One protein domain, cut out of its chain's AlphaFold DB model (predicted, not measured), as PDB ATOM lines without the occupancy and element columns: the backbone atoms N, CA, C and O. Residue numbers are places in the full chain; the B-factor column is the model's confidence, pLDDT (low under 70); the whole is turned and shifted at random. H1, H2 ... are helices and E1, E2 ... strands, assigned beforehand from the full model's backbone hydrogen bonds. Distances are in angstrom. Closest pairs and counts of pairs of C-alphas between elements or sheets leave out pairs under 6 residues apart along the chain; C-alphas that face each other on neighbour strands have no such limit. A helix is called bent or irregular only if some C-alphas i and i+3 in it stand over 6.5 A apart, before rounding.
ATOM      1  N   ASP A 313      13.861  23.572  28.673       84.69
ATOM      2  CA  ASP A 313      13.784  22.660  27.535       84.69
ATOM      3  C   ASP A 313      12.328  22.570  27.052       84.69
ATOM      4  O   ASP A 313      11.481  21.895  27.648       84.69
ATOM      5  N   ALA A 314      12.039  23.252  25.942       71.62
ATOM      6  CA  ALA A 314      10.718  23.274  25.321       71.62
ATOM      7  C   ALA A 314      10.265  21.907  24.764       71.62
ATOM      8  O   ALA A 314       9.074  21.725  24.511       71.62
ATOM      9  N   LYS A 315      11.183  20.940  24.595       74.56
ATOM     10  CA  LYS A 315      10.895  19.565  24.146       74.56
ATOM     11  C   LYS A 315      10.606  18.616  25.309       74.56
ATOM     12  O   LYS A 315      10.016  17.562  25.094       74.56
ATOM     13  N   LEU A 316      10.990  18.976  26.538       77.69
ATOM     14  CA  LEU A 316      10.788  18.167  27.748       77.69
ATOM     15  C   LEU A 316       9.686  18.714  28.666       77.69
ATOM     16  O   LEU A 316       9.783  18.612  29.898       77.69
ATOM     17  N   ALA A 317       8.616  19.224  28.054       81.31
ATOM     18  CA  ALA A 317       7.367  19.564  28.722       81.31
ATOM     19  C   ALA A 317       6.808  18.398  29.570       81.31
ATOM     20  O   ALA A 317       7.092  17.217  29.345       81.31
ATOM     21  N   VAL A 318       6.015  18.747  30.578       82.69
ATOM     22  CA  VAL A 318       5.170  17.853  31.374       82.69
ATOM     23  C   VAL A 318       3.801  18.515  31.458       82.69
ATOM     24  O   VAL A 318       3.708  19.649  31.922       82.69
ATOM     25  N   SER A 319       2.757  17.825  31.006       82.44
ATOM     26  CA  SER A 319       1.380  18.306  31.136       82.44
ATOM     27  C   SER A 319       0.865  18.041  32.551       82.44
ATOM     28  O   SER A 319       0.985  16.916  33.042       82.44
ATOM     29  N   PHE A 320       0.238  19.029  33.191       79.19
ATOM     30  CA  PHE A 320      -0.455  18.827  34.466       79.19
ATOM     31  C   PHE A 320      -1.542  17.746  34.374       79.19
ATOM     32  O   PHE A 320      -1.695  16.993  35.327       79.19
ATOM     33  N   SER A 321      -2.218  17.588  33.229       69.56
ATOM     34  CA  SER A 321      -3.245  16.541  33.047       69.56
ATOM     35  C   SER A 321      -2.678  15.114  33.093       69.56
ATOM     36  O   SER A 321      -3.374  14.162  33.438       69.56
ATOM     37  N   THR A 322      -1.378  14.951  32.812       69.56
ATOM     38  CA  THR A 322      -0.679  13.661  32.955       69.56
ATOM     39  C   THR A 322      -0.251  13.356  34.394       69.56
ATOM     40  O   THR A 322       0.260  12.269  34.664       69.56
ATOM     41  N   VAL A 323      -0.465  14.284  35.335       68.56
ATOM     42  CA  VAL A 323      -0.120  14.127  36.753       68.56
ATOM     43  C   VAL A 323      -1.393  14.189  37.594       68.56
ATOM     44  O   VAL A 323      -2.072  15.209  37.666       68.56
ATOM     45  N   SER A 324      -1.721  13.077  38.256       68.81
ATOM     46  CA  SER A 324      -2.986  12.921  38.983       68.81
ATOM     47  C   SER A 324      -3.270  14.087  39.946       68.81
ATOM     48  O   SER A 324      -2.398  14.500  40.715       68.81
ATOM     49  N   GLN A 325      -4.512  14.583  39.923       71.88
ATOM     50  CA  GLN A 325      -5.023  15.696  40.739       71.88
ATOM     51  C   GLN A 325      -4.437  17.090  40.425       71.88
ATOM     52  O   GLN A 325      -4.617  18.001  41.235       71.88
ATOM     53  N   MET A 326      -3.762  17.295  39.284       79.31
ATOM     54  CA  MET A 326      -3.155  18.596  38.951       79.31
ATOM     55  C   MET A 326      -3.928  19.445  37.927       79.31
ATOM     56  O   MET A 326      -3.635  20.635  37.825       79.31
ATOM     57  N   ASP A 327      -4.967  18.928  37.255       83.56
ATOM     58  CA  ASP A 327      -5.829  19.704  36.331       83.56
ATOM     59  C   ASP A 327      -6.427  20.967  36.964       83.56
ATOM     60  O   ASP A 327      -6.549  22.014  36.326       83.56
ATOM     61  N   ILE A 328      -6.716  20.902  38.262       86.25
ATOM     62  CA  ILE A 328      -7.204  22.020  39.069       86.25
ATOM     63  C   ILE A 328      -6.252  23.230  39.063       86.25
ATOM     64  O   ILE A 328      -6.713  24.366  39.171       86.25
ATOM     65  N   LEU A 329      -4.939  23.028  38.865       87.56
ATOM     66  CA  LEU A 329      -3.983  24.128  38.692       87.56
ATOM     67  C   LEU A 329      -4.250  24.928  37.409       87.56
ATOM     68  O   LEU A 329      -4.041  26.137  37.380       87.56
ATOM     69  N   LYS A 330      -4.772  24.274  36.374       86.69
ATOM     70  CA  LYS A 330      -5.155  24.864  35.086       86.69
ATOM     71  C   LYS A 330      -6.585  25.412  35.099       86.69
ATOM     72  O   LYS A 330      -6.830  26.470  34.524       86.69
ATOM     73  N   GLU A 331      -7.515  24.741  35.780       83.00
ATOM     74  CA  GLU A 331      -8.908  25.198  35.903       83.00
ATOM     75  C   GLU A 331      -9.078  26.368  36.881       83.00
ATOM     76  O   GLU A 331      -9.605  27.412  36.508       83.00
ATOM     77  N   THR A 332      -8.622  26.210  38.126       84.62
ATOM     78  CA  THR A 332      -8.867  27.167  39.221       84.62
ATOM     79  C   THR A 332      -7.684  28.108  39.432       84.62
ATOM     80  O   THR A 332      -7.873  29.282  39.756       84.62
ATOM     81  N   PHE A 333      -6.451  27.628  39.237       89.69
ATOM     82  CA  PHE A 333      -5.245  28.428  39.478       89.69
ATOM     83  C   PHE A 333      -4.623  29.048  38.213       89.69
ATOM     84  O   PHE A 333      -3.643  29.770  38.342       89.69
ATOM     85  N   ASN A 334      -5.228  28.858  37.032       91.38
ATOM     86  CA  ASN A 334      -4.861  29.476  35.747       91.38
ATOM     87  C   ASN A 334      -3.402  29.243  35.275       91.38
ATOM     88  O   ASN A 334      -2.856  30.035  34.502       91.38
ATOM     89  N   PHE A 335      -2.760  28.147  35.687       91.81
ATOM     90  CA  PHE A 335      -1.493  27.697  35.096       91.81
ATOM     91  C   PHE A 335      -1.711  27.131  33.681       91.81
ATOM     92  O   PHE A 335      -2.718  26.476  33.415       91.81
ATOM     93  N   TYR A 336      -0.762  27.367  32.771       90.81
ATOM     94  CA  TYR A 336      -0.742  26.732  31.449       90.81
ATOM     95  C   TYR A 336      -0.595  25.211  31.601       90.81
ATOM     96  O   TYR A 336       0.013  24.749  32.562       90.81
ATOM     97  N   ASP A 337      -1.148  24.434  30.666       88.31
ATOM     98  CA  ASP A 337      -1.209  22.968  30.786       88.31
ATOM     99  C   ASP A 337       0.186  22.321  30.874       88.31
ATOM    100  O   ASP A 337       0.395  21.406  31.666       88.31
ATOM    101  N   GLU A 338       1.151  22.844  30.114       88.94
ATOM    102  CA  GLU A 338       2.552  22.411  30.108       88.94
ATOM    103  C   GLU A 338       3.439  23.220  31.074       88.94
ATOM    104  O   GLU A 338       3.503  24.451  30.998       88.94
ATOM    105  N   ILE A 339       4.241  22.511  31.878       89.75
ATOM    106  CA  ILE A 339       5.461  23.038  32.514       89.75
ATOM    107  C   ILE A 339       6.715  22.434  31.880       89.75
ATOM    108  O   ILE A 339       6.754  21.252  31.545       89.75
ATOM    109  N   TYR A 340       7.772  23.228  31.749       89.06
ATOM    110  CA  TYR A 340       9.003  22.845  31.050       89.06
ATOM    111  C   TYR A 340      10.109  22.532  32.052       89.06
ATOM    112  O   TYR A 340      10.312  23.279  33.008       89.06
ATOM    113  N   LYS A 341      10.838  21.433  31.852       90.62
ATOM    114  CA  LYS A 341      12.021  21.124  32.671       90.62
ATOM    115  C   LYS A 341      13.138  22.115  32.350       90.62
ATOM    116  O   LYS A 341      13.266  22.540  31.207       90.62
ATOM    117  N   ASP A 342      13.961  22.459  33.331       89.25
ATOM    118  CA  ASP A 342      15.263  23.072  33.058       89.25
ATOM    119  C   ASP A 342      16.196  22.075  32.342       89.25
ATOM    120  O   ASP A 342      16.178  20.874  32.630       89.25
ATOM    121  N   GLN A 343      17.019  22.576  31.417       87.06
ATOM    122  CA  GLN A 343      17.962  21.778  30.621       87.06
ATOM    123  C   GLN A 343      19.025  21.077  31.487       87.06
ATOM    124  O   GLN A 343      19.579  20.062  31.062       87.06
ATOM    125  N   ASN A 344      19.286  21.549  32.716       87.94
ATOM    126  CA  ASN A 344      19.982  20.760  33.727       87.94
ATOM    127  C   ASN A 344      18.958  19.990  34.596       87.94
ATOM    128  O   ASN A 344      18.387  20.561  35.530       87.94
ATOM    129  N   PRO A 345      18.770  18.667  34.412       83.62
ATOM    130  CA  PRO A 345      17.778  17.898  35.172       83.62
ATOM    131  C   PRO A 345      18.062  17.826  36.686       83.62
ATOM    132  O   PRO A 345      17.178  17.425  37.451       83.62
ATOM    133  N   LYS A 346      19.273  18.210  37.122       86.94
ATOM    134  CA  LYS A 346      19.714  18.247  38.526       86.94
ATOM    135  C   LYS A 346      19.412  19.573  39.233       86.94
ATOM    136  O   LYS A 346      19.523  19.625  40.455       86.94
ATOM    137  N   SER A 347      19.028  20.630  38.512       89.19
ATOM    138  CA  SER A 347      18.700  21.928  39.123       89.19
ATOM    139  C   SER A 347      17.405  21.891  39.946       89.19
ATOM    140  O   SER A 347      17.218  22.692  40.859       89.19
ATOM    141  N   GLY A 348      16.502  20.952  39.632       88.31
ATOM    142  CA  GLY A 348      15.163  20.869  40.228       88.31
ATOM    143  C   GLY A 348      14.200  21.958  39.741       88.31
ATOM    144  O   GLY A 348      13.055  22.002  40.195       88.31
ATOM    145  N   VAL A 349      14.639  22.818  38.817       91.75
ATOM    146  CA  VAL A 349      13.854  23.933  38.282       91.75
ATOM    147  C   VAL A 349      12.895  23.448  37.196       91.75
ATOM    148  O   VAL A 349      13.258  22.674  36.308       91.75
ATOM    149  N   TYR A 350      11.657  23.919  37.289       92.25
ATOM    150  CA  TYR A 350      10.617  23.785  36.279       92.25
ATOM    151  C   TYR A 350      10.063  25.177  35.963       92.25
ATOM    152  O   TYR A 350      10.029  26.068  36.812       92.25
ATOM    153  N   TYR A 351       9.621  25.357  34.728       90.81
ATOM    154  CA  TYR A 351       9.200  26.635  34.178       90.81
ATOM    155  C   TYR A 351       7.719  26.616  33.820       90.81
ATOM    156  O   TYR A 351       7.267  25.677  33.166       90.81
ATOM    157  N   TYR A 352       6.977  27.655  34.202       91.12
ATOM    158  CA  TYR A 352       5.546  27.775  33.915       91.12
ATOM    159  C   TYR A 352       5.208  29.007  33.064       91.12
ATOM    160  O   TYR A 352       5.886  30.039  33.103       91.12
ATOM    161  N   LEU A 353       4.103  28.887  32.328       90.88
ATOM    162  CA  LEU A 353       3.338  29.992  31.753       90.88
ATOM    163  C   LEU A 353       1.963  30.061  32.446       90.88
ATOM    164  O   LEU A 353       1.530  29.069  33.041       90.88
ATOM    165  N   PRO A 354       1.256  31.197  32.388       92.06
ATOM    166  CA  PRO A 354      -0.175  31.235  32.667       92.06
ATOM    167  C   PRO A 354      -0.981  30.690  31.479       92.06
ATOM    168  O   PRO A 354      -0.548  30.791  30.333       92.06
ATOM    169  N   LYS A 355      -2.167  30.136  31.745       91.50
ATOM    170  CA  LYS A 355      -3.118  29.650  30.725       91.50
ATOM    171  C   LYS A 355      -3.604  30.792  29.826       91.50
ATOM    172  O   LYS A 355      -3.737  30.615  28.618       91.50
ATOM    173  N   GLN A 356      -3.850  31.954  30.427       91.88
ATOM    174  CA  GLN A 356      -4.279  33.189  29.768       91.88
ATOM    175  C   GLN A 356      -4.017  34.409  30.661       91.88
ATOM    176  O   GLN A 356      -3.868  34.265  31.878       91.88
ATOM    177  N   PHE A 357      -4.012  35.600  30.068       91.44
ATOM    178  CA  PHE A 357      -4.088  36.884  30.764       91.44
ATOM    179  C   PHE A 357      -5.483  37.484  30.585       91.44
ATOM    180  O   PHE A 357      -6.026  37.457  29.483       91.44
ATOM    181  N   THR A 358      -6.057  38.042  31.645       92.88
ATOM    182  CA  THR A 358      -7.408  38.620  31.650       92.88
ATOM    183  C   THR A 358      -7.408  40.065  32.122       92.88
ATOM    184  O   THR A 358      -6.410  40.535  32.677       92.88
ATOM    185  N   LEU A 359      -8.506  40.790  31.888       91.88
ATOM    186  CA  LEU A 359      -8.672  42.148  32.403       91.88
ATOM    187  C   LEU A 359      -8.501  42.161  33.927       91.88
ATOM    188  O   LEU A 359      -9.150  41.410  34.652       91.88
ATOM    189  N   LYS A 360      -7.625  43.028  34.436       88.50
ATOM    190  CA  LYS A 360      -7.390  43.133  35.875       88.50
ATOM    191  C   LYS A 360      -8.535  43.888  36.550       88.50
ATOM    192  O   LYS A 360      -8.599  45.114  36.503       88.50
ATOM    193  N   TRP A 361      -9.393  43.154  37.247       90.38
ATOM    194  CA  TRP A 361     -10.359  43.718  38.187       90.38
ATOM    195  C   TRP A 361      -9.735  43.930  39.582       90.38
ATOM    196  O   TRP A 361      -8.829  43.209  40.009       90.38
ATOM    197  N   ASN A 362     -10.196  44.961  40.286       80.38
ATOM    198  CA  ASN A 362      -9.723  45.403  41.595       80.38
ATOM    199  C   ASN A 362     -10.854  45.253  42.619       80.38
ATOM    200  O   ASN A 362     -11.741  46.104  42.694       80.38
ATOM    201  N   LYS A 363     -10.798  44.187  43.425       81.81
ATOM    202  CA  LYS A 363     -11.822  43.851  44.423       81.81
ATOM    203  C   LYS A 363     -12.043  44.957  45.452       81.81
ATOM    204  O   LYS A 363     -13.181  45.251  45.795       81.81
ATOM    205  N   GLU A 364     -10.973  45.569  45.950       73.31
ATOM    206  CA  GLU A 364     -11.040  46.554  47.035       73.31
ATOM    207  C   GLU A 364     -11.633  47.903  46.593       73.31
ATOM    208  O   GLU A 364     -12.103  48.665  47.436       73.31
ATOM    209  N   ALA A 365     -11.619  48.199  45.289       66.62
ATOM    210  CA  ALA A 365     -12.282  49.369  44.703       66.62
ATOM    211  C   ALA A 365     -13.582  49.025  43.946       66.62
ATOM    212  O   ALA A 365     -14.323  49.935  43.588       66.62
ATOM    213  N   ASN A 366     -13.839  47.735  43.700       78.69
ATOM    214  CA  ASN A 366     -14.803  47.215  42.726       78.69
ATOM    215  C   ASN A 366     -14.724  47.958  41.373       78.69
ATOM    216  O   ASN A 366     -15.687  48.574  40.906       78.69
ATOM    217  N   ASP A 367     -13.526  47.924  40.789       78.88
ATOM    218  CA  ASP A 367     -13.092  48.751  39.658       78.88
ATOM    219  C   ASP A 367     -12.311  47.913  38.630       78.88
ATOM    220  O   ASP A 367     -11.715  46.891  38.976       78.88
ATOM    221  N   TYR A 368     -12.287  48.340  37.370       87.12
ATOM    222  CA  TYR A 368     -11.683  47.610  36.252       87.12
ATOM    223  C   TYR A 368     -10.479  48.396  35.738       87.12
ATOM    224  O   TYR A 368     -10.585  49.589  35.476       87.12
ATOM    225  N   ALA A 369      -9.318  47.754  35.577       78.94
ATOM    226  CA  ALA A 369      -8.084  48.437  35.183       78.94
ATOM    227  C   ALA A 369      -8.032  48.739  33.672       78.94
ATOM    228  O   ALA A 369      -7.169  48.248  32.943       78.94
ATOM    229  N   PHE A 370      -8.982  49.551  33.220       82.69
ATOM    230  CA  PHE A 370      -9.202  49.987  31.852       82.69
ATOM    231  C   PHE A 370      -9.389  51.506  31.879       82.69
ATOM    232  O   PHE A 370     -10.378  52.002  32.407       82.69
ATOM    233  N   ASN A 371      -8.420  52.252  31.355       68.75
ATOM    234  CA  ASN A 371      -8.417  53.712  31.392       68.75
ATOM    235  C   ASN A 371      -8.635  54.261  29.979       68.75
ATOM    236  O   ASN A 371      -7.967  53.836  29.033       68.75
ATOM    237  N   VAL A 372      -9.542  55.231  29.866       69.50
ATOM    238  CA  VAL A 372      -9.915  55.905  28.618       69.50
ATOM    239  C   VAL A 372      -9.355  57.327  28.635       69.50
ATOM    240  O   VAL A 372      -9.642  58.097  29.547       69.50
ATOM    241  N   PHE A 373      -8.559  57.690  27.628       59.97
ATOM    242  CA  PHE A 373      -8.022  59.040  27.462       59.97
ATOM    243  C   PHE A 373      -8.485  59.634  26.129       59.97
ATOM    244  O   PHE A 373      -7.935  59.329  25.070       59.97
ATOM    245  N   TYR A 374      -9.492  60.504  26.183       60.91
ATOM    246  CA  TYR A 374      -9.934  61.290  25.033       60.91
ATOM    247  C   TYR A 374      -8.852  62.305  24.641       60.91
ATOM    248  O   TYR A 374      -8.320  63.018  25.493       60.91
ATOM    249  N   MET A 375      -8.510  62.359  23.353       54.09
ATOM    250  CA  MET A 375      -7.551  63.313  22.795       54.09
ATOM    251  C   MET A 375      -8.279  64.339  21.927       54.09
ATOM    252  O   MET A 375      -9.151  63.970  21.137       54.09
ATOM    253  N   SER A 376      -7.875  65.607  22.028       46.88
ATOM    254  CA  SER A 376      -8.310  66.668  21.116       46.88
ATOM    255  C   SER A 376      -7.945  66.334  19.666       46.88
ATOM    256  O   SER A 376      -6.889  65.757  19.392       46.88
ATOM    257  N   SER A 377      -8.825  66.696  18.737       45.84
ATOM    258  CA  SER A 377      -8.616  66.544  17.298       45.84
ATOM    259  C   SER A 377      -7.899  67.762  16.718       45.84
ATOM    260  O   SER A 377      -8.509  68.822  16.593       45.84
ATOM    261  N   ASP A 378      -6.646  67.590  16.298       40.50
ATOM    262  CA  ASP A 378      -6.031  68.496  15.323       40.50
ATOM    263  C   ASP A 378      -6.641  68.223  13.926       40.50
ATOM    264  O   ASP A 378      -6.850  67.064  13.552       40.50
ATOM    265  N   ASP A 379      -6.916  69.285  13.163       41.16
ATOM    266  CA  ASP A 379      -7.273  69.307  11.732       41.16
ATOM    267  C   ASP A 379      -8.316  68.276  11.234       41.16
ATOM    268  O   ASP A 379      -7.986  67.280  10.582       41.16
ATOM    269  N   ASN A 380      -9.609  68.574  11.441       42.28
ATOM    270  CA  ASN A 380     -10.760  67.971  10.736       42.28
ATOM    271  C   ASN A 380     -10.849  66.426  10.727       42.28
ATOM    272  O   ASN A 380     -11.498  65.829   9.861       42.28
ATOM    273  N   LYS A 381     -10.245  65.755  11.711       43.81
ATOM    274  CA  LYS A 381     -10.385  64.308  11.931       43.81
ATOM    275  C   LYS A 381     -11.260  64.018  13.143       43.81
ATOM    276  O   LYS A 381     -11.312  64.799  14.088       43.81
ATOM    277  N   ARG A 382     -11.939  62.865  13.119       46.75
ATOM    278  CA  ARG A 382     -12.722  62.373  14.265       46.75
ATOM    279  C   ARG A 382     -11.831  62.304  15.508       46.75
ATOM    280  O   ARG A 382     -10.663  61.925  15.410       46.75
ATOM    281  N   GLY A 383     -12.398  62.658  16.662       55.88
ATOM    282  CA  GLY A 383     -11.706  62.560  17.945       55.88
ATOM    283  C   GLY A 383     -11.168  61.147  18.169       55.88
ATOM    284  O   GLY A 383     -11.807  60.162  17.801       55.88
ATOM    285  N   SER A 384      -9.978  61.048  18.759       61.06
ATOM    286  CA  SER A 384      -9.307  59.765  18.974       61.06
ATOM    287  C   SER A 384      -9.151  59.470  20.456       61.06
ATOM    288  O   SER A 384      -8.843  60.373  21.235       61.06
ATOM    289  N   VAL A 385      -9.266  58.203  20.824       67.44
ATOM    290  CA  VAL A 385      -9.106  57.728  22.197       67.44
ATOM    291  C   VAL A 385      -7.808  56.933  22.310       67.44
ATOM    292  O   VAL A 385      -7.533  56.062  21.487       67.44
ATOM    293  N   LEU A 386      -7.015  57.223  23.340       67.50
ATOM    294  CA  LEU A 386      -5.932  56.362  23.812       67.50
ATOM    295  C   LEU A 386      -6.476  55.487  24.949       67.50
ATOM    296  O   LEU A 386      -6.973  56.004  25.949       67.50
ATOM    297  N   LEU A 387      -6.362  54.171  24.804       75.62
ATOM    298  CA  LEU A 387      -6.678  53.201  25.848       75.62
ATOM    299  C   LEU A 387      -5.417  52.743  26.571       75.62
ATOM    300  O   LEU A 387      -4.351  52.645  25.966       75.62
ATOM    301  N   ASN A 388      -5.568  52.439  27.858       76.69
ATOM    302  CA  ASN A 388      -4.548  51.843  28.717       76.69
ATOM    303  C   ASN A 388      -5.199  50.749  29.576       76.69
ATOM    304  O   ASN A 388      -6.028  51.044  30.439       76.69
ATOM    305  N   ILE A 389      -4.825  49.492  29.338       80.94
ATOM    306  CA  ILE A 389      -5.418  48.310  29.975       80.94
ATOM    307  C   ILE A 389      -4.347  47.562  30.766       80.94
ATOM    308  O   ILE A 389      -3.318  47.185  30.203       80.94
ATOM    309  N   GLU A 390      -4.593  47.289  32.050       80.31
ATOM    310  CA  GLU A 390      -3.787  46.337  32.819       80.31
ATOM    311  C   GLU A 390      -4.404  44.928  32.758       80.31
ATOM    312  O   GLU A 390      -5.587  44.729  33.043       80.31
ATOM    313  N   LEU A 391      -3.578  43.932  32.439       87.25
ATOM    314  CA  LEU A 391      -3.935  42.518  32.373       87.25
ATOM    315  C   LEU A 391      -3.209  41.704  33.448       87.25
ATOM    316  O   LEU A 391      -2.073  42.004  33.811       87.25
ATOM    317  N   THR A 392      -3.838  40.637  33.927       88.88
ATOM    318  CA  THR A 392      -3.362  39.774  35.021       88.88
ATOM    319  C   THR A 392      -3.468  38.297  34.634       88.88
ATOM    320  O   THR A 392      -4.424  37.922  33.963       88.88
ATOM    321  N   PRO A 393      -2.545  37.412  35.051       87.88
ATOM    322  CA  PRO A 393      -2.746  35.969  34.927       87.88
ATOM    323  C   PRO A 393      -3.545  35.366  36.095       87.88
ATOM    324  O   PRO A 393      -3.756  34.160  36.122       87.88
ATOM    325  N   ASN A 394      -3.903  36.149  37.120       87.38
ATOM    326  CA  ASN A 394      -4.605  35.693  38.332       87.38
ATOM    327  C   ASN A 394      -3.938  34.521  39.106       87.38
ATOM    328  O   ASN A 394      -4.567  33.889  39.965       87.38
ATOM    329  N   ILE A 395      -2.634  34.309  38.872       88.12
ATOM    330  CA  ILE A 395      -1.723  33.459  39.656       88.12
ATOM    331  C   ILE A 395      -1.091  34.306  40.771       88.12
ATOM    332  O   ILE A 395      -0.427  35.308  40.497       88.12
ATOM    333  N   LYS A 396      -1.265  33.889  42.026       87.12
ATOM    334  CA  LYS A 396      -0.669  34.507  43.219       87.12
ATOM    335  C   LYS A 396       0.552  33.715  43.701       87.12
ATOM    336  O   LYS A 396       0.772  32.578  43.288       87.12
ATOM    337  N   SER A 397       1.352  34.301  44.592       86.75
ATOM    338  CA  SER A 397       2.541  33.634  45.150       86.75
ATOM    339  C   SER A 397       2.179  32.329  45.862       86.75
ATOM    340  O   SER A 397       2.869  31.331  45.691       86.75
ATOM    341  N   GLU A 398       1.064  32.322  46.592       89.25
ATOM    342  CA  GLU A 398       0.558  31.184  47.365       89.25
ATOM    343  C   GLU A 398       0.136  30.014  46.459       89.25
ATOM    344  O   GLU A 398       0.255  28.853  46.851       89.25
ATOM    345  N   ASP A 399      -0.305  30.317  45.234       90.75
ATOM    346  CA  ASP A 399      -0.686  29.325  44.225       90.75
ATOM    347  C   ASP A 399       0.556  28.595  43.675       90.75
ATOM    348  O   ASP A 399       0.537  27.379  43.485       90.75
ATOM    349  N   ILE A 400       1.662  29.323  43.471       91.12
ATOM    350  CA  ILE A 400       2.961  28.764  43.051       91.12
ATOM    351  C   ILE A 400       3.551  27.924  44.185       91.12
ATOM    352  O   ILE A 400       3.954  26.783  43.972       91.12
ATOM    353  N   ASP A 401       3.516  28.456  45.405       92.44
ATOM    354  CA  ASP A 401       3.908  27.776  46.637       92.44
ATOM    355  C   ASP A 401       3.161  26.446  46.843       92.44
ATOM    356  O   ASP A 401       3.704  25.514  47.437       92.44
ATOM    357  N   LEU A 402       1.899  26.359  46.415       91.25
ATOM    358  CA  LEU A 402       1.089  25.142  46.451       91.25
ATOM    359  C   LEU A 402       1.463  24.183  45.310       91.25
ATOM    360  O   LEU A 402       1.693  22.997  45.560       91.25
ATOM    361  N   ALA A 403       1.608  24.699  44.087       91.50
ATOM    362  CA  ALA A 403       2.029  23.923  42.924       91.50
ATOM    363  C   ALA A 403       3.426  23.291  43.113       91.50
ATOM    364  O   ALA A 403       3.596  22.109  42.821       91.50
ATOM    365  N   GLU A 404       4.403  24.007  43.689       93.38
ATOM    366  CA  GLU A 404       5.723  23.454  44.043       93.38
ATOM    367  C   GLU A 404       5.620  22.277  45.019       93.38
ATOM    368  O   GLU A 404       6.285  21.252  44.835       93.38
ATOM    369  N   LYS A 405       4.781  22.401  46.058       91.44
ATOM    370  CA  LYS A 405       4.583  21.357  47.078       91.44
ATOM    371  C   LYS A 405       3.935  20.115  46.469       91.44
ATOM    372  O   LYS A 405       4.371  19.005  46.763       91.44
ATOM    373  N   MET A 406       2.951  20.288  45.587       89.19
ATOM    374  CA  MET A 406       2.283  19.174  44.907       89.19
ATOM    375  C   MET A 406       3.173  18.506  43.857       89.19
ATOM    376  O   MET A 406       3.298  17.284  43.872       89.19
ATOM    377  N   LEU A 407       3.874  19.275  43.016       88.56
ATOM    378  CA  LEU A 407       4.863  18.725  42.082       88.56
ATOM    379  C   LEU A 407       5.983  17.989  42.830       88.56
ATOM    380  O   LEU A 407       6.399  16.919  42.398       88.56
ATOM    381  N   THR A 408       6.426  18.502  43.982       91.44
ATOM    382  CA  THR A 408       7.411  17.823  44.841       91.44
ATOM    383  C   THR A 408       6.894  16.482  45.372       91.44
ATOM    384  O   THR A 408       7.649  15.512  45.438       91.44
ATOM    385  N   GLN A 409       5.609  16.397  45.727       89.94
ATOM    386  CA  GLN A 409       4.988  15.155  46.196       89.94
ATOM    387  C   GLN A 409       4.764  14.136  45.070       89.94
ATOM    388  O   GLN A 409       4.980  12.948  45.299       89.94
ATOM    389  N   GLN A 410       4.373  14.583  43.872       85.56
ATOM    390  CA  GLN A 410       4.115  13.705  42.724       85.56
ATOM    391  C   GLN A 410       5.401  13.239  42.023       85.56
ATOM    392  O   GLN A 410       5.506  12.080  41.629       85.56
ATOM    393  N   LEU A 411       6.406  14.111  41.890       84.62
ATOM    394  CA  LEU A 411       7.667  13.811  41.193       84.62
ATOM    395  C   LEU A 411       8.753  13.217  42.110       84.62
ATOM    396  O   LEU A 411       9.862  12.953  41.644       84.62
ATOM    397  N   GLY A 412       8.473  13.038  43.407       86.88
ATOM    398  CA  GLY A 412       9.369  12.388  44.376       86.88
ATOM    399  C   GLY A 412      10.688  13.121  44.671       86.88
ATOM    400  O   GLY A 412      11.546  12.586  45.369       86.88
ATOM    401  N   LYS A 413      10.864  14.341  44.152       88.38
ATOM    402  CA  LYS A 413      12.062  15.184  44.288       88.38
ATOM    403  C   LYS A 413      11.643  16.624  44.565       88.38
ATOM    404  O   LYS A 413      10.564  17.025  44.144       88.38
ATOM    405  N   LYS A 414      12.491  17.428  45.215       90.88
ATOM    406  CA  LYS A 414      12.207  18.862  45.397       90.88
ATOM    407  C   LYS A 414      12.112  19.564  44.035       90.88
ATOM    408  O   LYS A 414      13.006  19.414  43.205       90.88
ATOM    409  N   ILE A 415      11.053  20.347  43.859       92.19
ATOM    410  CA  ILE A 415      10.792  21.182  42.682       92.19
ATOM    411  C   ILE A 415      10.875  22.660  43.073       92.19
ATOM    412  O   ILE A 415      10.548  23.019  44.204       92.19
ATOM    413  N   THR A 416      11.286  23.507  42.130       93.50
ATOM    414  CA  THR A 416      11.096  24.962  42.193       93.50
ATOM    415  C   THR A 416      10.487  25.455  40.881       93.50
ATOM    416  O   THR A 416      10.962  25.078  39.811       93.50
ATOM    417  N   LEU A 417       9.433  26.271  40.961       91.62
ATOM    418  CA  LEU A 417       8.687  26.807  39.822       91.62
ATOM    419  C   LEU A 417       9.077  28.260  39.548       91.62
ATOM    420  O   LEU A 417       8.902  29.138  40.391       91.62
ATOM    421  N   LEU A 418       9.545  28.530  38.332       89.50
ATOM    422  CA  LEU A 418       9.880  29.876  37.867       89.50
ATOM    423  C   LEU A 418       9.013  30.275  36.662       89.50
ATOM    424  O   LEU A 418       8.639  29.407  35.870       89.50
ATOM    425  N   PRO A 419       8.714  31.573  36.469       86.81
ATOM    426  CA  PRO A 419       8.221  32.068  35.187       86.81
ATOM    427  C   PRO A 419       9.170  31.631  34.063       86.81
ATOM    428  O   PRO A 419      10.387  31.700  34.238       86.81
ATOM    429  N   LEU A 420       8.628  31.175  32.930       86.06
ATOM    430  CA  LEU A 420       9.410  30.780  31.752       86.06
ATOM    431  C   LEU A 420      10.436  31.862  31.364       86.06
ATOM    432  O   LEU A 420      10.029  32.952  30.960       86.06
ATOM    433  N   ASP A 421      11.740  31.558  31.463       82.12
ATOM    434  CA  ASP A 421      12.798  32.439  30.943       82.12
ATOM    435  C   ASP A 421      12.628  32.565  29.416       82.12
ATOM    436  O   ASP A 421      12.437  31.561  28.720       82.12
ATOM    437  N   LEU A 422      12.727  33.783  28.879       78.31
ATOM    438  CA  LEU A 422      12.507  34.066  27.457       78.31
ATOM    439  C   LEU A 422      13.778  34.484  26.723       78.31
ATOM    440  O   LEU A 422      14.698  35.060  27.305       78.31
ATOM    441  N   ARG A 423      13.786  34.220  25.416       73.94
ATOM    442  CA  ARG A 423      14.785  34.718  24.466       73.94
ATOM    443  C   ARG A 423      14.495  36.165  24.059       73.94
ATOM    444  O   ARG A 423      15.384  37.009  24.123       73.94
ATOM    445  N   ASP A 424      13.241  36.422  23.696       71.75
ATOM    446  CA  ASP A 424      12.740  37.695  23.172       71.75
ATOM    447  C   ASP A 424      11.587  38.207  24.063       71.75
ATOM    448  O   ASP A 424      10.997  37.438  24.826       71.75
ATOM    449  N   ALA A 425      11.232  39.492  23.969       64.69
ATOM    450  CA  ALA A 425       9.987  39.980  24.572       64.69
ATOM    451  C   ALA A 425       8.774  39.345  23.856       64.69
ATOM    452  O   ALA A 425       8.840  39.190  22.634       64.69
ATOM    453  N   PRO A 426       7.679  38.976  24.554       75.56
ATOM    454  CA  PRO A 426       6.525  38.389  23.883       75.56
ATOM    455  C   PRO A 426       5.856  39.373  22.923       75.56
ATOM    456  O   PRO A 426       5.729  40.561  23.216       75.56
ATOM    457  N   GLU A 427       5.397  38.854  21.793       77.38
ATOM    458  CA  GLU A 427       4.621  39.602  20.801       77.38
ATOM    459  C   GLU A 427       3.126  39.374  21.045       77.38
ATOM    460  O   GLU A 427       2.734  38.279  21.450       77.38
ATOM    461  N   VAL A 428       2.286  40.385  20.803       78.38
ATOM    462  CA  VAL A 428       0.824  40.254  20.904       78.38
ATOM    463  C   VAL A 428       0.209  40.341  19.512       78.38
ATOM    464  O   VAL A 428       0.306  41.376  18.856       78.38
ATOM    465  N   ASP A 429      -0.430  39.256  19.084       82.56
ATOM    466  CA  ASP A 429      -1.239  39.188  17.870       82.56
ATOM    467  C   ASP A 429      -2.722  39.262  18.242       82.56
ATOM    468  O   ASP A 429      -3.247  38.405  18.949       82.56
ATOM    469  N   PHE A 430      -3.419  40.287  17.762       74.56
ATOM    470  CA  PHE A 430      -4.853  40.462  17.996       74.56
ATOM    471  C   PHE A 430      -5.715  39.978  16.812       74.56
ATOM    472  O   PHE A 430      -6.941  40.130  16.828       74.56
ATOM    473  N   GLY A 431      -5.093  39.425  15.765       72.75
ATOM    474  CA  GLY A 431      -5.754  38.953  14.554       72.75
ATOM    475  C   GLY A 431      -6.667  39.997  13.897       72.75
ATOM    476  O   GLY A 431      -6.468  41.209  13.994       72.75
ATOM    477  N   GLY A 432      -7.726  39.519  13.239       66.88
ATOM    478  CA  GLY A 432      -8.737  40.355  12.574       66.88
ATOM    479  C   GLY A 432      -9.794  40.973  13.500       66.88
ATOM    480  O   GLY A 432     -10.892  41.289  13.035       66.88
ATOM    481  N   LEU A 433      -9.529  41.081  14.809       61.97
ATOM    482  CA  LEU A 433     -10.497  41.597  15.783       61.97
ATOM    483  C   LEU A 433     -10.385  43.121  15.952       61.97
ATOM    484  O   LEU A 433     -11.402  43.812  15.942       61.97
ATOM    485  N   LEU A 434      -9.161  43.660  16.009       61.62
ATOM    486  CA  LEU A 434      -8.893  45.103  16.138       61.62
ATOM    487  C   LEU A 434      -9.345  45.931  14.927       61.62
ATOM    488  O   LEU A 434      -9.818  47.058  15.084       61.62
ATOM    489  N   SER A 435      -9.274  45.358  13.724       66.62
ATOM    490  CA  SER A 435      -9.703  46.013  12.481       66.62
ATOM    491  C   SER A 435     -11.209  46.300  12.430       66.62
ATOM    492  O   SER A 435     -11.639  47.103  11.611       66.62
ATOM    493  N   ARG A 436     -12.017  45.689  13.310       70.88
ATOM    494  CA  ARG A 436     -13.452  45.998  13.466       70.88
ATOM    495  C   ARG A 436     -13.712  47.303  14.229       70.88
ATOM    496  O   ARG A 436     -14.826  47.811  14.189       70.88
ATOM    497  N   PHE A 437     -12.699  47.829  14.917       73.12
ATOM    498  CA  PHE A 437     -12.783  49.015  15.775       73.12
ATOM    499  C   PHE A 437     -11.837  50.142  15.322       73.12
ATOM    500  O   PHE A 437     -11.614  51.086  16.075       73.12
ATOM    501  N   ASN A 438     -11.294  50.061  14.100       69.94
ATOM    502  CA  ASN A 438     -10.314  51.002  13.531       69.94
ATOM    503  C   ASN A 438      -9.024  51.163  14.365       69.94
ATOM    504  O   ASN A 438      -8.385  52.212  14.344       69.94
ATOM    505  N   ILE A 439      -8.612  50.120  15.091       71.12
ATOM    506  CA  ILE A 439      -7.363  50.134  15.860       71.12
ATOM    507  C   ILE A 439      -6.210  49.726  14.934       71.12
ATOM    508  O   ILE A 439      -6.106  48.566  14.529       71.12
ATOM    509  N   GLU A 440      -5.328  50.669  14.605       67.94
ATOM    510  CA  GLU A 440      -4.108  50.378  13.845       67.94
ATOM    511  C   GLU A 440      -3.138  49.529  14.688       67.94
ATOM    512  O   GLU A 440      -2.772  49.960  15.786       67.94
ATOM    513  N   PRO A 441      -2.619  48.386  14.193       65.00
ATOM    514  CA  PRO A 441      -1.644  47.578  14.933       65.00
ATOM    515  C   PRO A 441      -0.373  48.350  15.325       65.00
ATOM    516  O   PRO A 441       0.194  48.113  16.386       65.00
ATOM    517  N   ALA A 442       0.044  49.326  14.508       63.12
ATOM    518  CA  ALA A 442       1.191  50.195  14.789       63.12
ATOM    519  C   ALA A 442       0.950  51.207  15.930       63.12
ATOM    520  O   ALA A 442       1.905  51.807  16.422       63.12
ATOM    521  N   SER A 443      -0.303  51.395  16.360       64.19
ATOM    522  CA  SER A 443      -0.647  52.208  17.531       64.19
ATOM    523  C   SER A 443      -0.495  51.452  18.854       64.19
ATOM    524  O   SER A 443      -0.493  52.083  19.911       64.19
ATOM    525  N   VAL A 444      -0.373  50.117  18.810       65.06
ATOM    526  CA  VAL A 444      -0.328  49.268  20.002       65.06
ATOM    527  C   VAL A 444       1.080  49.246  20.603       65.06
ATOM    528  O   VAL A 444       2.068  48.933  19.943       65.06
ATOM    529  N   SER A 445       1.160  49.534  21.897       61.66
ATOM    530  CA  SER A 445       2.354  49.477  22.735       61.66
ATOM    531  C   SER A 445       2.130  48.475  23.868       61.66
ATOM    532  O   SER A 445       1.126  48.527  24.575       61.66
ATOM    533  N   THR A 446       3.077  47.555  24.059       62.62
ATOM    534  CA  THR A 446       2.957  46.456  25.028       62.62
ATOM    535  C   THR A 446       4.089  46.497  26.051       62.62
ATOM    536  O   THR A 446       5.261  46.320  25.709       62.62
ATOM    537  N   ASN A 447       3.759  46.683  27.327       61.75
ATOM    538  CA  ASN A 447       4.711  46.635  28.435       61.75
ATOM    539  C   ASN A 447       4.525  45.324  29.211       61.75
ATOM    540  O   ASN A 447       3.664  45.219  30.087       61.75
ATOM    541  N   ILE A 448       5.334  44.323  28.858       60.91
ATOM    542  CA  ILE A 448       5.269  42.961  29.396       60.91
ATOM    543  C   ILE A 448       6.417  42.754  30.401       60.91
ATOM    544  O   ILE A 448       7.586  42.790  30.007       60.91
ATOM    545  N   PRO A 449       6.134  42.548  31.702       51.12
ATOM    546  CA  PRO A 449       7.171  42.313  32.700       51.12
ATOM    547  C   PRO A 449       7.864  40.954  32.526       51.12
ATOM    548  O   PRO A 449       7.220  39.952  32.228       51.12
ATOM    549  N   SER A 450       9.155  40.876  32.864       50.22
ATOM    550  CA  SER A 450       9.921  39.614  32.934       50.22
ATOM    551  C   SER A 450       9.574  38.736  34.157       50.22
ATOM    552  O   SER A 450      10.394  37.947  34.619       50.22
ATOM    553  N   ASP A 451       8.412  38.963  34.761       57.31
ATOM    554  CA  ASP A 451       7.874  38.278  35.933       57.31
ATOM    555  C   ASP A 451       6.352  38.352  35.805       57.31
ATOM    556  O   ASP A 451       5.758  39.388  36.108       57.31
ATOM    557  N   TYR A 452       5.725  37.279  35.315       56.72
ATOM    558  CA  TYR A 452       4.301  37.281  34.952       56.72
ATOM    559  C   TYR A 452       3.365  37.540  36.145       56.72
ATOM    560  O   TYR A 452       2.200  37.854  35.944       56.72
ATOM    561  N   LYS A 453       3.864  37.492  37.391       55.12
ATOM    562  CA  LYS A 453       3.130  37.936  38.594       55.12
ATOM    563  C   LYS A 453       2.895  39.453  38.639       55.12
ATOM    564  O   LYS A 453       2.255  39.950  39.564       55.12
ATOM    565  N   GLN A 454       3.483  40.222  37.727       58.81
ATOM    566  CA  GLN A 454       3.216  41.648  37.550       58.81
ATOM    567  C   GLN A 454       2.236  41.851  36.384       58.81
ATOM    568  O   GLN A 454       2.367  41.151  35.381       58.81
ATOM    569  N   PRO A 455       1.294  42.812  36.474       63.16
ATOM    570  CA  PRO A 455       0.374  43.080  35.379       63.16
ATOM    571  C   PRO A 455       1.095  43.457  34.083       63.16
ATOM    572  O   PRO A 455       2.062  44.224  34.099       63.16
ATOM    573  N   ILE A 456       0.590  42.940  32.967       73.25
ATOM    574  CA  ILE A 456       0.957  43.389  31.624       73.25
ATOM    575  C   ILE A 456       0.145  44.643  31.315       73.25
ATOM    576  O   ILE A 456      -1.023  44.707  31.680       73.25
ATOM    577  N   VAL A 457       0.740  45.631  30.649       68.81
ATOM    578  CA  VAL A 457       0.013  46.831  30.212       68.81
ATOM    579  C   VAL A 457      -0.042  46.872  28.690       68.81
ATOM    580  O   VAL A 457       0.996  46.743  28.036       68.81
ATOM    581  N   LEU A 458      -1.244  47.050  28.145       73.50
ATOM    582  CA  LEU A 458      -1.491  47.321  26.731       73.50
ATOM    583  C   LEU A 458      -1.969  48.770  26.587       73.50
ATOM    584  O   LEU A 458      -2.965  49.149  27.202       73.50
ATOM    585  N   ASP A 459      -1.273  49.554  25.772       70.31
ATOM    586  CA  ASP A 459      -1.665  50.908  25.376       70.31
ATOM    587  C   ASP A 459      -1.983  50.907  23.870       70.31
ATOM    588  O   ASP A 459      -1.193  50.351  23.109       70.31
ATOM    589  N   TRP A 460      -3.073  51.520  23.396       72.88
ATOM    590  CA  TRP A 460      -3.298  51.710  21.945       72.88
ATOM    591  C   TRP A 460      -4.264  52.850  21.608       72.88
ATOM    592  O   TRP A 460      -5.005  53.315  22.472       72.88
ATOM    593  N   ARG A 461      -4.287  53.290  20.341       72.56
ATOM    594  CA  ARG A 461      -5.166  54.372  19.858       72.56
ATOM    595  C   ARG A 461      -6.320  53.825  19.008       72.56
ATOM    596  O   ARG A 461      -6.138  52.875  18.253       72.56
ATOM    597  N   MET A 462      -7.492  54.441  19.119       72.88
ATOM    598  CA  MET A 462      -8.683  54.168  18.303       72.88
ATOM    599  C   MET A 462      -9.419  55.466  17.938       72.88
ATOM    600  O   MET A 462      -9.142  56.528  18.506       72.88
ATOM    601  N   ASP A 463     -10.383  55.364  17.024       68.81
ATOM    602  CA  ASP A 463     -11.434  56.374  16.831       68.81
ATOM    603  C   ASP A 463     -12.297  56.525  18.106       68.81
ATOM    604  O   ASP A 463     -12.255  55.696  19.012       68.81
ATOM    605  N   SER A 464     -13.149  57.549  18.178       63.09
ATOM    606  CA  SER A 464     -14.078  57.790  19.300       63.09
ATOM    607  C   SER A 464     -15.212  56.755  19.464       63.09
ATOM    608  O   SER A 464     -16.226  57.052  20.087       63.09
ATOM    609  N   ASN A 465     -15.085  55.542  18.918       71.25
ATOM    610  CA  ASN A 465     -16.100  54.479  18.951       71.25
ATOM    611  C   ASN A 465     -16.012  53.582  20.210       71.25
ATOM    612  O   ASN A 465     -16.454  52.429  20.183       71.25
ATOM    613  N   ILE A 466     -15.454  54.106  21.308       78.19
ATOM    614  CA  ILE A 466     -15.140  53.366  22.541       78.19
ATOM    615  C   ILE A 466     -16.346  52.618  23.131       78.19
ATOM    616  O   ILE A 466     -16.206  51.478  23.576       78.19
ATOM    617  N   ASP A 467     -17.547  53.193  23.041       78.50
ATOM    618  CA  ASP A 467     -18.809  52.555  23.425       78.50
ATOM    619  C   ASP A 467     -19.047  51.192  22.770       78.50
ATOM    620  O   ASP A 467     -19.537  50.273  23.432       78.50
ATOM    621  N   ASN A 468     -18.673  51.043  21.497       81.75
ATOM    622  CA  ASN A 468     -18.824  49.796  20.753       81.75
ATOM    623  C   ASN A 468     -17.758  48.775  21.160       81.75
ATOM    624  O   ASN A 468     -18.039  47.579  21.204       81.75
ATOM    625  N   PHE A 469     -16.544  49.229  21.488       85.00
ATOM    626  CA  PHE A 469     -15.468  48.346  21.933       85.00
ATOM    627  C   PHE A 469     -15.717  47.806  23.350       85.00
ATOM    628  O   PHE A 469     -15.665  46.596  23.562       85.00
ATOM    629  N   VAL A 470     -16.085  48.671  24.304       87.31
ATOM    630  CA  VAL A 470     -16.484  48.240  25.657       87.31
ATOM    631  C   VAL A 470     -17.782  47.428  25.602       87.31
ATOM    632  O   VAL A 470     -17.892  46.407  26.275       87.31
ATOM    633  N   GLY A 471     -18.737  47.806  24.743       87.56
ATOM    634  CA  GLY A 471     -19.937  47.008  24.475       87.56
ATOM    635  C   GLY A 471     -19.613  45.595  23.976       87.56
ATOM    636  O   GLY A 471     -20.216  44.630  24.442       87.56
ATOM    637  N   ALA A 472     -18.611  45.446  23.104       87.25
ATOM    638  CA  ALA A 472     -18.124  44.139  22.673       87.25
ATOM    639  C   ALA A 472     -17.419  43.374  23.806       87.25
ATOM    640  O   ALA A 472     -17.667  42.184  23.950       87.25
ATOM    641  N   MET A 473     -16.618  44.024  24.658       90.38
ATOM    642  CA  MET A 473     -16.001  43.378  25.835       90.38
ATOM    643  C   MET A 473     -17.020  42.877  26.876       90.38
ATOM    644  O   MET A 473     -16.687  42.033  27.707       90.38
ATOM    645  N   LEU A 474     -18.249  43.397  26.858       91.06
ATOM    646  CA  LEU A 474     -19.342  42.967  27.737       91.06
ATOM    647  C   LEU A 474     -20.218  41.878  27.098       91.06
ATOM    648  O   LEU A 474     -20.733  41.020  27.800       91.06
ATOM    649  N   ASN A 475     -20.374  41.875  25.774       84.12
ATOM    650  CA  ASN A 475     -21.326  40.993  25.084       84.12
ATOM    651  C   ASN A 475     -20.666  39.907  24.212       84.12
ATOM    652  O   ASN A 475     -21.357  39.065  23.646       84.12
ATOM    653  N   GLN A 476     -19.343  39.936  24.032       83.06
ATOM    654  CA  GLN A 476     -18.615  39.077  23.093       83.06
ATOM    655  C   GLN A 476     -17.233  38.685  23.638       83.06
ATOM    656  O   GLN A 476     -16.647  39.356  24.487       83.06
ATOM    657  N   SER A 477     -16.668  37.600  23.105       77.19
ATOM    658  CA  SER A 477     -15.295  37.176  23.405       77.19
ATOM    659  C   SER A 477     -14.272  38.048  22.666       77.19
ATOM    660  O   SER A 477     -13.720  37.656  21.639       77.19
ATOM    661  N   VAL A 478     -14.035  39.253  23.186       82.69
ATOM    662  CA  VAL A 478     -12.954  40.148  22.745       82.69
ATOM    663  C   VAL A 478     -11.625  39.636  23.306       82.69
ATOM    664  O   VAL A 478     -11.508  39.389  24.506       82.69
ATOM    665  N   GLY A 479     -10.608  39.473  22.459       83.00
ATOM    666  CA  GLY A 479      -9.337  38.885  22.877       83.00
ATOM    667  C   GLY A 479      -8.237  38.916  21.818       83.00
ATOM    668  O   GLY A 479      -8.428  39.430  20.717       83.00
ATOM    669  N   ALA A 480      -7.080  38.375  22.194       85.69
ATOM    670  CA  ALA A 480      -5.853  38.307  21.400       85.69
ATOM    671  C   ALA A 480      -4.995  37.100  21.830       85.69
ATOM    672  O   ALA A 480      -5.330  36.402  22.786       85.69
ATOM    673  N   MET A 481      -3.874  36.863  21.155       87.19
ATOM    674  CA  MET A 481      -2.868  35.860  21.503       87.19
ATOM    675  C   MET A 481      -1.537  36.532  21.847       87.19
ATOM    676  O   MET A 481      -1.150  37.528  21.245       87.19
ATOM    677  N   MET A 482      -0.812  35.967  22.808       86.44
ATOM    678  CA  MET A 482       0.524  36.407  23.201       86.44
ATOM    679  C   MET A 482       1.535  35.285  22.959       86.44
ATOM    680  O   MET A 482       1.358  34.163  23.437       86.44
ATOM    681  N   HIS A 483       2.589  35.588  22.206       87.62
ATOM    682  CA  HIS A 483       3.558  34.627  21.690       87.62
ATOM    683  C   HIS A 483       4.876  34.685  22.463       87.62
ATOM    684  O   HIS A 483       5.655  35.631  22.349       87.62
ATOM    685  N   PHE A 484       5.143  33.631  23.229       84.75
ATOM    686  CA  PHE A 484       6.330  33.459  24.055       84.75
ATOM    687  C   PHE A 484       7.390  32.635  23.316       84.75
ATOM    688  O   PHE A 484       7.090  31.578  22.762       84.75
ATOM    689  N   LYS A 485       8.641  33.108  23.335       85.25
ATOM    690  CA  LYS A 485       9.798  32.487  22.668       85.25
ATOM    691  C   LYS A 485      10.790  32.024  23.754       85.25
ATOM    692  O   LYS A 485      11.463  32.884  24.332       85.25
ATOM    693  N   PRO A 486      10.838  30.722  24.113       83.19
ATOM    694  CA  PRO A 486      11.598  30.242  25.272       83.19
ATOM    695  C   PRO A 486      13.103  30.505  25.157       83.19
ATOM    696  O   PRO A 486      13.682  30.395  24.076       83.19
ATOM    697  N   TYR A 487      13.763  30.820  26.274       76.69
ATOM    698  CA  TYR A 487      15.219  30.961  26.292       76.69
ATOM    699  C   TYR A 487      15.903  29.623  25.979       76.69
ATOM    700  O   TYR A 487      15.568  28.597  26.563       76.69
ATOM    701  N   GLY A 488      16.882  29.636  25.074       70.19
ATOM    702  CA  GLY A 488      17.631  28.442  24.669       70.19
ATOM    703  C   GLY A 488      17.007  27.629  23.528       70.19
ATOM    704  O   GLY A 488      17.710  26.803  22.951       70.19
ATOM    705  N   ASP A 489      15.756  27.891  23.133       72.44
ATOM    706  CA  ASP A 489      15.173  27.341  21.904       72.44
ATOM    707  C   ASP A 489      15.151  28.405  20.791       72.44
ATOM    708  O   ASP A 489      14.787  29.568  20.992       72.44
ATOM    709  N   SER A 490      15.562  28.017  19.586       69.69
ATOM    710  CA  SER A 490      15.455  28.845  18.385       69.69
ATOM    711  C   SER A 490      14.090  28.713  17.698       69.69
ATOM    712  O   SER A 490      13.684  29.635  16.993       69.69
ATOM    713  N   THR A 491      13.379  27.602  17.921       76.31
ATOM    714  CA  THR A 491      12.292  27.106  17.063       76.31
ATOM    715  C   THR A 491      10.890  27.177  17.664       76.31
ATOM    716  O   THR A 491       9.958  27.501  16.929       76.31
ATOM    717  N   SER A 492      10.697  26.885  18.956       80.44
ATOM    718  CA  SER A 492       9.346  26.889  19.531       80.44
ATOM    719  C   SER A 492       8.799  28.294  19.802       80.44
ATOM    720  O   SER A 492       9.500  29.215  20.226       80.44
ATOM    721  N   VAL A 493       7.490  28.420  19.590       86.44
ATOM    722  CA  VAL A 493       6.656  29.533  20.043       86.44
ATOM    723  C   VAL A 493       5.527  28.926  20.869       86.44
ATOM    724  O   VAL A 493       4.913  27.943  20.453       86.44
ATOM    725  N   LYS A 494       5.265  29.482  22.051       87.38
ATOM    726  CA  LYS A 494       4.171  29.072  22.936       87.38
ATOM    727  C   LYS A 494       3.153  30.204  23.009       87.38
ATOM    728  O   LYS A 494       3.515  31.336  23.316       87.38
ATOM    729  N   SER A 495       1.898  29.906  22.692       90.50
ATOM    730  CA  SER A 495       0.839  30.910  22.549       90.50
ATOM    731  C   SER A 495      -0.117  30.851  23.735       90.50
ATOM    732  O   SER A 495      -0.649  29.792  24.053       90.50
ATOM    733  N   VAL A 496      -0.341  31.996  24.374       90.88
ATOM    734  CA  VAL A 496      -1.187  32.167  25.563       90.88
ATOM    735  C   VAL A 496      -2.300  33.156  25.226       90.88
ATOM    736  O   VAL A 496      -2.044  34.152  24.554       90.88
ATOM    737  N   GLY A 497      -3.531  32.896  25.668       90.44
ATOM    738  CA  GLY A 497      -4.660  33.786  25.380       90.44
ATOM    739  C   GLY A 497      -4.591  35.116  26.140       90.44
ATOM    740  O   GLY A 497      -4.120  35.174  27.276       90.44
ATOM    741  N   ILE A 498      -5.116  36.174  25.529       90.62
ATOM    742  CA  ILE A 498      -5.553  37.404  26.189       90.62
ATOM    743  C   ILE A 498      -7.076  37.451  26.082       90.62
ATOM    744  O   ILE A 498      -7.610  37.515  24.975       90.62
ATOM    745  N   ASN A 499      -7.770  37.447  27.217       90.44
ATOM    746  CA  ASN A 499      -9.223  37.558  27.294       90.44
ATOM    747  C   ASN A 499      -9.601  38.943  27.847       90.44
ATOM    748  O   ASN A 499      -9.286  39.269  28.991       90.44
ATOM    749  N   LEU A 500     -10.251  39.771  27.029       90.06
ATOM    750  CA  LEU A 500     -10.721  41.108  27.413       90.06
ATOM    751  C   LEU A 500     -12.208  41.116  27.806       90.06
ATOM    752  O   LEU A 500     -12.740  42.184  28.107       90.06
ATOM    753  N   LYS A 501     -12.883  39.958  27.822       91.81
ATOM    754  CA  LYS A 501     -14.277  39.855  28.263       91.81
ATOM    755  C   LYS A 501     -14.398  40.185  29.756       91.81
ATOM    756  O   LYS A 501     -13.610  39.706  30.574       91.81
ATOM    757  N   VAL A 502     -15.375  41.014  30.123       92.50
ATOM    758  CA  VAL A 502     -15.494  41.551  31.492       92.50
ATOM    759  C   VAL A 502     -16.346  40.657  32.394       92.50
ATOM    760  O   VAL A 502     -15.926  40.308  33.495       92.50
ATOM    761  N   ASN A 503     -17.524  40.255  31.919       91.69
ATOM    762  CA  ASN A 503     -18.541  39.476  32.633       91.69
ATOM    763  C   ASN A 503     -18.203  37.977  32.724       91.69
ATOM    764  O   ASN A 503     -19.024  37.132  32.400       91.69
ATOM    765  N   THR A 504     -16.985  37.621  33.143       91.56
ATOM    766  CA  THR A 504     -16.522  36.224  33.142       91.56
ATOM    767  C   THR A 504     -15.682  35.864  34.369       91.56
ATOM    768  O   THR A 504     -14.959  36.700  34.920       91.56
ATOM    769  N   PHE A 505     -15.739  34.588  34.777       90.50
ATOM    770  CA  PHE A 505     -14.954  34.029  35.888       90.50
ATOM    771  C   PHE A 505     -13.458  34.339  35.761       90.50
ATOM    772  O   PHE A 505     -12.797  34.604  36.761       90.50
TER     773      PHE A 505
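Overview. This is residues 313 to 505 of the 788 residues of an uncharacterized protein of Maribacter sp. MAR_2009_72 (UniProt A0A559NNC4). Two strongly twisted sheets follow each other along an elongated body: a small sheet, E1 E2 E3 E7, with H2 over one face at one end, and a larger branched sheet of eight strands, whose hairpin of E5 and E6 reaches towards the far end. E4 and E12 lie near the middle, H4 stands beside the larger sheet's strands, and the loop of residues 362 to 367 sticks out. The 193 printed residues hold four named helices and twelve named strands, in the order E1 H1 E2 E3 E4 E5 E6 H2 E7 E8 H3 E9 E10 H4 E11 E12, class mixed. The small sheet, order E1 E2 E3 E7, is mixed; in the larger one E4 and E12 are parallel and the other neighbours antiparallel. The whole is compact, with a radius of gyration of the C-alphas of 18.9 A and spans of 67 by 38 by 23 A.

Along the chain. E1, residues 313 to 319, begins at C-alpha 313 (13.784, 22.660, 27.535). Then come H1, 327 to 331; E2, 338 to 342; E3, 349 to 352; E4, 356 to 359; E5, 370 to 375, 16.2 A long; and E6, 384 to 392, 26.3 A. H2, 397 to 410, spans 20.1 A, before E7, 416 to 419; E8, 427 to 429; the irregular H3, 431 to 436, with C-alphas 431 and 434 7.1 A apart; and E9, 445 to 447. E10, 456 to 463, spans 23.3 A, H4, 466 to 475, 14.1 A, E11, 479 to 484, 16.6 A, and E12, 494 to 499, 16.4 A, ending at C-alpha 499 (-9.223, 37.558, 27.294).

Arrangement. E6 has E4 and E5 on one side, N 392 to O 358 2.9 A and N 371 to O 388 2.8 A, and E10 on the other side, N 387 to O 460 2.8 A. E4 is parallel to E12, N 357 to O 497 2.8 A. H4 is on this sheet at a height of 9.2 A, over none of its strands, but only just: 2 of its C-alphas fall on E6. H3 only grazes it with residues 431 to 434. H2 is on the small sheet, two layers with a helix on one face; its closest C-alphas with E7 are Glu 404 and Thr 416, 5.9 A. E3 and E7 are parallel, N 350 to O 416 2.9 A. H1 is on neither sheet. Every O i to N i+4 pair is within hydrogen-bond range in H1 and H4, 9 of 10 in H2, and 0 of 2 in H3, where 1 of 3 O i to N i+3 pairs is.

Size, cuts and confidence. The C-alphas farthest apart, of Asn 380 and Gly 412, are 68.0 A apart. The printed part has no cut and no long link. Its mean pLDDT is 78.8; 47 residues are under 70, among them 371 to 386 and 440 to 455.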